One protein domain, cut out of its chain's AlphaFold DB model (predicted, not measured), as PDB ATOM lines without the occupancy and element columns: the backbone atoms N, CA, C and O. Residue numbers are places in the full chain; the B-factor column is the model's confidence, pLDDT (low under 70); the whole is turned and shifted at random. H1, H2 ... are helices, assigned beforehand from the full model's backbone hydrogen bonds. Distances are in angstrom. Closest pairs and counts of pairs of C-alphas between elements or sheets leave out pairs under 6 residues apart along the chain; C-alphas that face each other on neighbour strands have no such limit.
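AT A GLANCE: This is residues 246 to 300 of the 300 residues of the protein "Origin recognition complex subunit 1" of Papaver somniferum (UniProt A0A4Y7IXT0). Two helices pack at a steep tilt, with the beginning of the longer one, H2, on H1, and the short H3 sits in a stretch, residues 287 to 294, that sticks out past the far end of H2. On the side of H1 away from H2, the two ends of the printed part come back near each other, with their C-alphas 6.1 A apart. The printed part has 55 residues, with three named helices in the order H1, H2, H3 and no named strand; the class is all helix. It is compact, with a radius of gyration of the C-alphas of 11.5 A, and elongated, spanning 35 by 21 by 17 A.

IN THESE COORDINATES: H2, the longest helix, has residues 275 to 287, beginning at C-alpha 275 (38.862, 148.946, 130.061) and measuring 17.7 A from first to last C-alpha. H1, residues 259 to 269, begins at C-alpha 259 (41.869, 145.586, 126.645) and measures 15.4 A. H3, residues 289 to 292, measures 5.3 A and ends at C-alpha 292 (30.075, 134.373, 144.298).

HOW THE PARTS SIT: H2 and H1 touch at a steep tilt of 57 degrees and run the same way; their closest C-alphas, of Trp 275 and Arg 262, are 4.9 A apart. H2 and H3 only just touch, with 3 pairs of C-alphas within 8 A, and only at the corner by their link. H2 touches H3 with residues 285 to 286 alone; the closest C-alphas, of Phe 286 and Val 292, are 7.0 A apart. H1 and H3 are apart. In H1 and H2 every O i to N i+4 pair is within hydrogen-bond range; H3 is too short for such a pair.

THE WHOLE: The C-alphas farthest apart, of Ala 255 and Asn 290, are 35.0 A from each other. The printed part has no cut and ends at the chain's last residue, Tyr 300. Both links between helices are tight. Mean pLDDT of the printed part is 84.4, with residues 288 to 295 under 70.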
ATOM      1  N   PHE A 246      32.415 129.886 129.616       90.19
ATOM      2  CA  PHE A 246      33.747 129.761 129.019       90.19
ATOM      3  C   PHE A 246      34.070 131.000 128.187       90.19
ATOM      4  O   PHE A 246      33.350 131.305 127.232       90.19
ATOM      5  N   VAL A 247      35.165 131.673 128.523       91.00
ATOM      6  CA  VAL A 247      35.608 132.923 127.909       91.00
ATOM      7  C   VAL A 247      36.973 132.698 127.268       91.00
ATOM      8  O   VAL A 247      37.967 132.563 127.957       91.00
ATOM      9  N   GLU A 248      37.032 132.684 125.938       91.62
ATOM     10  CA  GLU A 248      38.304 132.587 125.215       91.62
ATOM     11  C   GLU A 248      38.896 133.980 124.979       91.62
ATOM     12  O   GLU A 248      38.247 134.842 124.376       91.62
ATOM     13  N   VAL A 249      40.152 134.180 125.385       92.50
ATOM     14  CA  VAL A 249      40.903 135.412 125.118       92.50
ATOM     15  C   VAL A 249      42.197 135.094 124.373       92.50
ATOM     16  O   VAL A 249      42.948 134.198 124.745       92.50
ATOM     17  N   ASN A 250      42.491 135.866 123.325       91.06
ATOM     18  CA  ASN A 250      43.756 135.785 122.602       91.06
ATOM     19  C   ASN A 250      44.527 137.101 122.749       91.06
ATOM     20  O   ASN A 250      44.084 138.135 122.252       91.06
ATOM     21  N   GLY A 251      45.705 137.033 123.375       90.06
ATOM     22  CA  GLY A 251      46.620 138.167 123.541       90.06
ATOM     23  C   GLY A 251      46.959 138.884 122.235       90.06
ATOM     24  O   GLY A 251      47.013 140.107 122.203       90.06
ATOM     25  N   LEU A 252      47.101 138.136 121.138       89.56
ATOM     26  CA  LEU A 252      47.454 138.678 119.823       89.56
ATOM     27  C   LEU A 252      46.280 139.353 119.101       89.56
ATOM     28  O   LEU A 252      46.497 140.046 118.114       89.56
ATOM     29  N   LYS A 253      45.037 139.160 119.566       87.25
ATOM     30  CA  LYS A 253      43.861 139.864 119.021       87.25
ATOM     31  C   LYS A 253      43.673 141.257 119.633       87.25
ATOM     32  O   LYS A 253      42.761 141.973 119.236       87.25
ATOM     33  N   MET A 254      44.489 141.636 120.617       87.19
ATOM     34  CA  MET A 254      44.349 142.892 121.348       87.19
ATOM     35  C   MET A 254      45.476 143.857 120.981       87.19
ATOM     36  O   MET A 254      46.641 143.478 120.969       87.19
ATOM     37  N   ALA A 255      45.128 145.122 120.730       85.25
ATOM     38  CA  ALA A 255      46.110 146.170 120.431       85.25
ATOM     39  C   ALA A 255      46.924 146.611 121.666       85.25
ATOM     40  O   ALA A 255      48.053 147.064 121.534       85.25
ATOM     41  N   SER A 256      46.345 146.477 122.862       87.69
ATOM     42  CA  SER A 256      46.968 146.797 124.153       87.69
ATOM     43  C   SER A 256      46.539 145.749 125.187       87.69
ATOM     44  O   SER A 256      45.379 145.319 125.135       87.69
ATOM     45  N   PRO A 257      47.425 145.335 126.116       92.25
ATOM     46  CA  PRO A 257      47.117 144.334 127.140       92.25
ATOM     47  C   PRO A 257      45.951 144.731 128.054       92.25
ATOM     48  O   PRO A 257      45.213 143.862 128.507       92.25
ATOM     49  N   GLU A 258      45.723 146.026 128.278       92.06
ATOM     50  CA  GLU A 258      44.635 146.539 129.127       92.06
ATOM     51  C   GLU A 258      43.245 146.168 128.593       92.06
ATOM     52  O   GLU A 258      42.288 145.998 129.352       92.06
ATOM     53  N   ASN A 259      43.128 145.964 127.277       90.38
ATOM     54  CA  ASN A 259      41.869 145.586 126.645       90.38
ATOM     55  C   ASN A 259      41.381 144.187 127.049       90.38
ATOM     56  O   ASN A 259      40.233 143.852 126.752       90.38
ATOM     57  N   ILE A 260      42.187 143.398 127.771       94.94
ATOM     58  CA  ILE A 260      41.763 142.109 128.326       94.94
ATOM     59  C   ILE A 260      40.515 142.250 129.202       94.94
ATOM     60  O   ILE A 260      39.575 141.466 129.065       94.94
ATOM     61  N   TYR A 261      40.457 143.296 130.032       94.31
ATOM     62  CA  TYR A 261      39.326 143.542 130.925       94.31
ATOM     63  C   TYR A 261      38.051 143.810 130.133       94.31
ATOM     64  O   TYR A 261      36.988 143.297 130.475       94.31
ATOM     65  N   ARG A 262      38.165 144.552 129.025       91.44
ATOM     66  CA  ARG A 262      37.041 144.814 128.126       91.44
ATOM     67  C   ARG A 262      36.515 143.522 127.507       91.44
ATOM     68  O   ARG A 262      35.313 143.288 127.557       91.44
ATOM     69  N   VAL A 263      37.402 142.686 126.961       91.00
ATOM     70  CA  VAL A 263      37.019 141.420 126.310       91.00
ATOM     71  C   VAL A 263      36.333 140.481 127.302       91.00
ATOM     72  O   VAL A 263      35.284 139.916 126.993       91.00
ATOM     73  N   ILE A 264      36.889 140.341 128.506       92.75
ATOM     74  CA  ILE A 264      36.312 139.493 129.554       92.75
ATOM     75  C   ILE A 264      34.938 140.021 129.980       92.75
ATOM     76  O   ILE A 264      33.971 139.262 130.024       92.75
ATOM     77  N   TYR A 265      34.828 141.321 130.260       91.88
ATOM     78  CA  TYR A 265      33.573 141.925 130.699       91.88
ATOM     79  C   TYR A 265      32.473 141.822 129.636       91.88
ATOM     80  O   TYR A 265      31.341 141.464 129.963       91.88
ATOM     81  N   GLU A 266      32.805 142.063 128.368       90.69
ATOM     82  CA  GLU A 266      31.879 141.915 127.243       90.69
ATOM     83  C   GLU A 266      31.361 140.479 127.130       90.69
ATOM     84  O   GLU A 266      30.160 140.267 126.983       90.69
ATOM     85  N   LYS A 267      32.232 139.472 127.269       89.19
ATOM     86  CA  LYS A 267      31.819 138.062 127.202       89.19
ATOM     87  C   LYS A 267      30.942 137.625 128.374       89.19
ATOM     88  O   LYS A 267      30.116 136.735 128.197       89.19
ATOM     89  N   LEU A 268      31.109 138.234 129.545       88.38
ATOM     90  CA  LEU A 268      30.337 137.903 130.744       88.38
ATOM     91  C   LEU A 268      29.001 138.649 130.832       88.38
ATOM     92  O   LEU A 268      28.037 138.100 131.359       88.38
ATOM     93  N   SER A 269      28.955 139.902 130.377       86.12
ATOM     94  CA  SER A 269      27.800 140.795 130.546       86.12
ATOM     95  C   SER A 269      27.034 141.079 129.255       86.12
ATOM     96  O   SER A 269      25.922 141.596 129.320       86.12
ATOM     97  N   GLY A 270      27.633 140.812 128.092       84.81
ATOM     98  CA  GLY A 270      27.130 141.233 126.783       84.81
ATOM     99  C   GLY A 270      27.348 142.716 126.461       84.81
ATOM    100  O   GLY A 270      27.019 143.135 125.357       84.81
ATOM    101  N   HIS A 271      27.899 143.512 127.385       81.88
ATOM    102  CA  HIS A 271      28.039 144.960 127.228       81.88
ATOM    103  C   HIS A 271      29.493 145.375 127.002       81.88
ATOM    104  O   HIS A 271      30.413 144.900 127.672       81.88
ATOM    105  N   ARG A 272      29.700 146.333 126.096       82.69
ATOM    106  CA  ARG A 272      31.012 146.933 125.831       82.69
ATOM    107  C   ARG A 272      31.199 148.199 126.655       82.69
ATOM    108  O   ARG A 272      30.386 149.113 126.609       82.69
ATOM    109  N   VAL A 273      32.304 148.270 127.388       87.06
ATOM    110  CA  VAL A 273      32.698 149.451 128.175       87.06
ATOM    111  C   VAL A 273      34.200 149.713 128.026       87.06
ATOM    112  O   VAL A 273      34.935 148.870 127.508       87.06
ATOM    113  N   SER A 274      34.679 150.879 128.470       88.56
ATOM    114  CA  SER A 274      36.120 151.157 128.537       88.56
ATOM    115  C   SER A 274      36.828 150.180 129.481       88.56
ATOM    116  O   SER A 274      36.226 149.665 130.425       88.56
ATOM    117  N   TRP A 275      38.119 149.924 129.259       91.00
ATOM    118  CA  TRP A 275      38.862 148.946 130.061       91.00
ATOM    119  C   TRP A 275      38.920 149.320 131.553       91.00
ATOM    120  O   TRP A 275      38.802 148.433 132.394       91.00
ATOM    121  N   LYS A 276      39.007 150.618 131.898       93.25
ATOM    122  CA  LYS A 276      38.983 151.107 133.293       93.25
ATOM    123  C   LYS A 276      37.659 150.771 133.981       93.25
ATOM    124  O   LYS A 276      37.638 150.254 135.096       93.25
ATOM    125  N   LYS A 277      36.544 151.028 133.287       91.19
ATOM    126  CA  LYS A 277      35.202 150.714 133.788       91.19
ATOM    127  C   LYS A 277      34.990 149.203 133.880       91.19
ATOM    128  O   LYS A 277      34.481 148.731 134.890       91.19
ATOM    129  N   ALA A 278      35.435 148.450 132.872       92.94
ATOM    130  CA  ALA A 278      35.407 146.991 132.886       92.94
ATOM    131  C   ALA A 278      36.166 146.433 134.095       92.94
ATOM    132  O   ALA A 278      35.631 145.593 134.809       92.94
ATOM    133  N   LEU A 279      37.375 146.933 134.366       94.00
ATOM    134  CA  LEU A 279      38.188 146.528 135.511       94.00
ATOM    135  C   LEU A 279      37.460 146.767 136.840       94.00
ATOM    136  O   LEU A 279      37.379 145.856 137.659       94.00
ATOM    137  N   SER A 280      36.889 147.960 137.036       93.31
ATOM    138  CA  SER A 280      36.123 148.277 138.250       93.31
ATOM    139  C   SER A 280      34.949 147.314 138.458       93.31
ATOM    140  O   SER A 280      34.758 146.803 139.557       93.31
ATOM    141  N   LEU A 281      34.190 147.033 137.396       91.44
ATOM    142  CA  LEU A 281      33.018 146.152 137.445       91.44
ATOM    143  C   LEU A 281      33.400 144.678 137.642       91.44
ATOM    144  O   LEU A 281      32.709 143.946 138.347       91.44
ATOM    145  N   LEU A 282      34.504 144.230 137.039       91.31
ATOM    146  CA  LEU A 282      35.037 142.882 137.248       91.31
ATOM    147  C   LEU A 282      35.536 142.708 138.687       91.31
ATOM    148  O   LEU A 282      35.241 141.687 139.305       91.31
ATOM    149  N   ASN A 283      36.229 143.706 139.242       91.25
ATOM    150  CA  ASN A 283      36.679 143.679 140.632       91.25
ATOM    151  C   ASN A 283      35.498 143.602 141.601       91.25
ATOM    152  O   ASN A 283      35.525 142.771 142.505       91.25
ATOM    153  N   GLU A 284      34.446 144.396 141.389       88.75
ATOM    154  CA  GLU A 284      33.222 144.311 142.196       88.75
ATOM    155  C   GLU A 284      32.588 142.912 142.104       88.75
ATOM    156  O   GLU A 284      32.202 142.323 143.115       88.75
ATOM    157  N   ARG A 285      32.545 142.332 140.897       84.94
ATOM    158  CA  ARG A 285      31.958 141.007 140.660       84.94
ATOM    159  C   ARG A 285      32.713 139.875 141.359       84.94
ATOM    160  O   ARG A 285      32.067 138.950 141.846       84.94
ATOM    161  N   PHE A 286      34.047 139.912 141.372       83.75
ATOM    162  CA  PHE A 286      34.873 138.806 141.879       83.75
ATOM    163  C   PHE A 286      35.394 138.994 143.307       83.75
ATOM    164  O   PHE A 286      35.831 138.014 143.904       83.75
ATOM    165  N   SER A 287      35.330 140.202 143.878       81.69
ATOM    166  CA  SER A 287      35.789 140.453 145.256       81.69
ATOM    167  C   SER A 287      34.724 140.132 146.316       81.69
ATOM    168  O   SER A 287      35.060 139.802 147.454       81.69
ATOM    169  N   ASP A 288      33.436 140.190 145.961       69.31
ATOM    170  CA  ASP A 288      32.327 139.946 146.890       69.31
ATOM    171  C   ASP A 288      32.068 138.440 147.106       69.31
ATOM    172  O   ASP A 288      31.198 137.838 146.472       69.31
ATOM    173  N   ASN A 289      32.752 137.833 148.084       58.94
ATOM    174  CA  ASN A 289      32.596 136.414 148.467       58.94
ATOM    175  C   ASN A 289      31.133 135.967 148.707       58.94
ATOM    176  O   ASN A 289      30.797 134.797 148.514       58.94
ATOM    177  N   ASN A 290      30.246 136.887 149.102       53.66
ATOM    178  CA  ASN A 290      28.825 136.601 149.334       53.66
ATOM    179  C   ASN A 290      27.989 136.514 148.040       53.66
ATOM    180  O   ASN A 290      27.001 135.783 148.018       53.66
ATOM    181  N   LYS A 291      28.383 137.199 146.953       53.97
ATOM    182  CA  LYS A 291      27.714 137.121 145.635       53.97
ATOM    183  C   LYS A 291      28.210 135.933 144.802       53.97
ATOM    184  O   LYS A 291      27.461 135.404 143.980       53.97
ATOM    185  N   VAL A 292      29.441 135.473 145.047       55.12
ATOM    186  CA  VAL A 292      30.075 134.373 144.298       55.12
ATOM    187  C   VAL A 292      29.338 133.036 144.473       55.12
ATOM    188  O   VAL A 292      29.255 132.268 143.515       55.12
ATOM    189  N   ARG A 293      28.704 132.786 145.632       50.59
ATOM    190  CA  ARG A 293      27.970 131.531 145.914       50.59
ATOM    191  C   ARG A 293      26.826 131.242 144.934       50.59
ATOM    192  O   ARG A 293      26.596 130.083 144.602       50.59
ATOM    193  N   ASN A 294      26.160 132.287 144.439       54.31
ATOM    194  CA  ASN A 294      25.066 132.175 143.466       54.31
ATOM    195  C   ASN A 294      25.515 132.464 142.025       54.31
ATOM    196  O   ASN A 294      24.699 132.442 141.106       54.31
ATOM    197  N   SER A 295      26.799 132.761 141.816       68.56
ATOM    198  CA  SER A 295      27.329 133.064 140.493       68.56
ATOM    199  C   SER A 295      27.696 131.786 139.737       68.56
ATOM    200  O   SER A 295      28.124 130.782 140.313       68.56
ATOM    201  N   GLN A 296      27.502 131.812 138.422       77.62
ATOM    202  CA  GLN A 296      27.934 130.733 137.545       77.62
ATOM    203  C   GLN A 296      29.477 130.711 137.481       77.62
ATOM    204  O   GLN A 296      30.074 131.763 137.219       77.62
ATOM    205  N   PRO A 297      30.135 129.551 137.683       83.00
ATOM    206  CA  PRO A 297      31.582 129.426 137.537       83.00
ATOM    207  C   PRO A 297      32.042 129.921 136.163       83.00
ATOM    208  O   PRO A 297      31.354 129.712 135.163       83.00
ATOM    209  N   CYS A 298      33.196 130.581 136.106       85.44
ATOM    210  CA  CYS A 298      33.766 131.108 134.868       85.44
ATOM    211  C   CYS A 298      35.142 130.476 134.619       85.44
ATOM    212  O   CYS A 298      35.964 130.401 135.531       85.44
ATOM    213  N   VAL A 299      35.379 130.034 133.388       83.38
ATOM    214  CA  VAL A 299      36.646 129.480 132.900       83.38
ATOM    215  C   VAL A 299      37.169 130.426 131.825       83.38
ATOM    216  O   VAL A 299      36.456 130.691 130.853       83.38
ATOM    217  N   TYR A 300      38.385 130.933 132.023       84.38
ATOM    218  CA  TYR A 300      39.085 131.857 131.125       84.38
ATOM    219  C   TYR A 300      40.277 131.167 130.463       84.38
ATOM    220  O   TYR A 300      40.841 130.255 131.113       84.38
TER     221      TYR A 300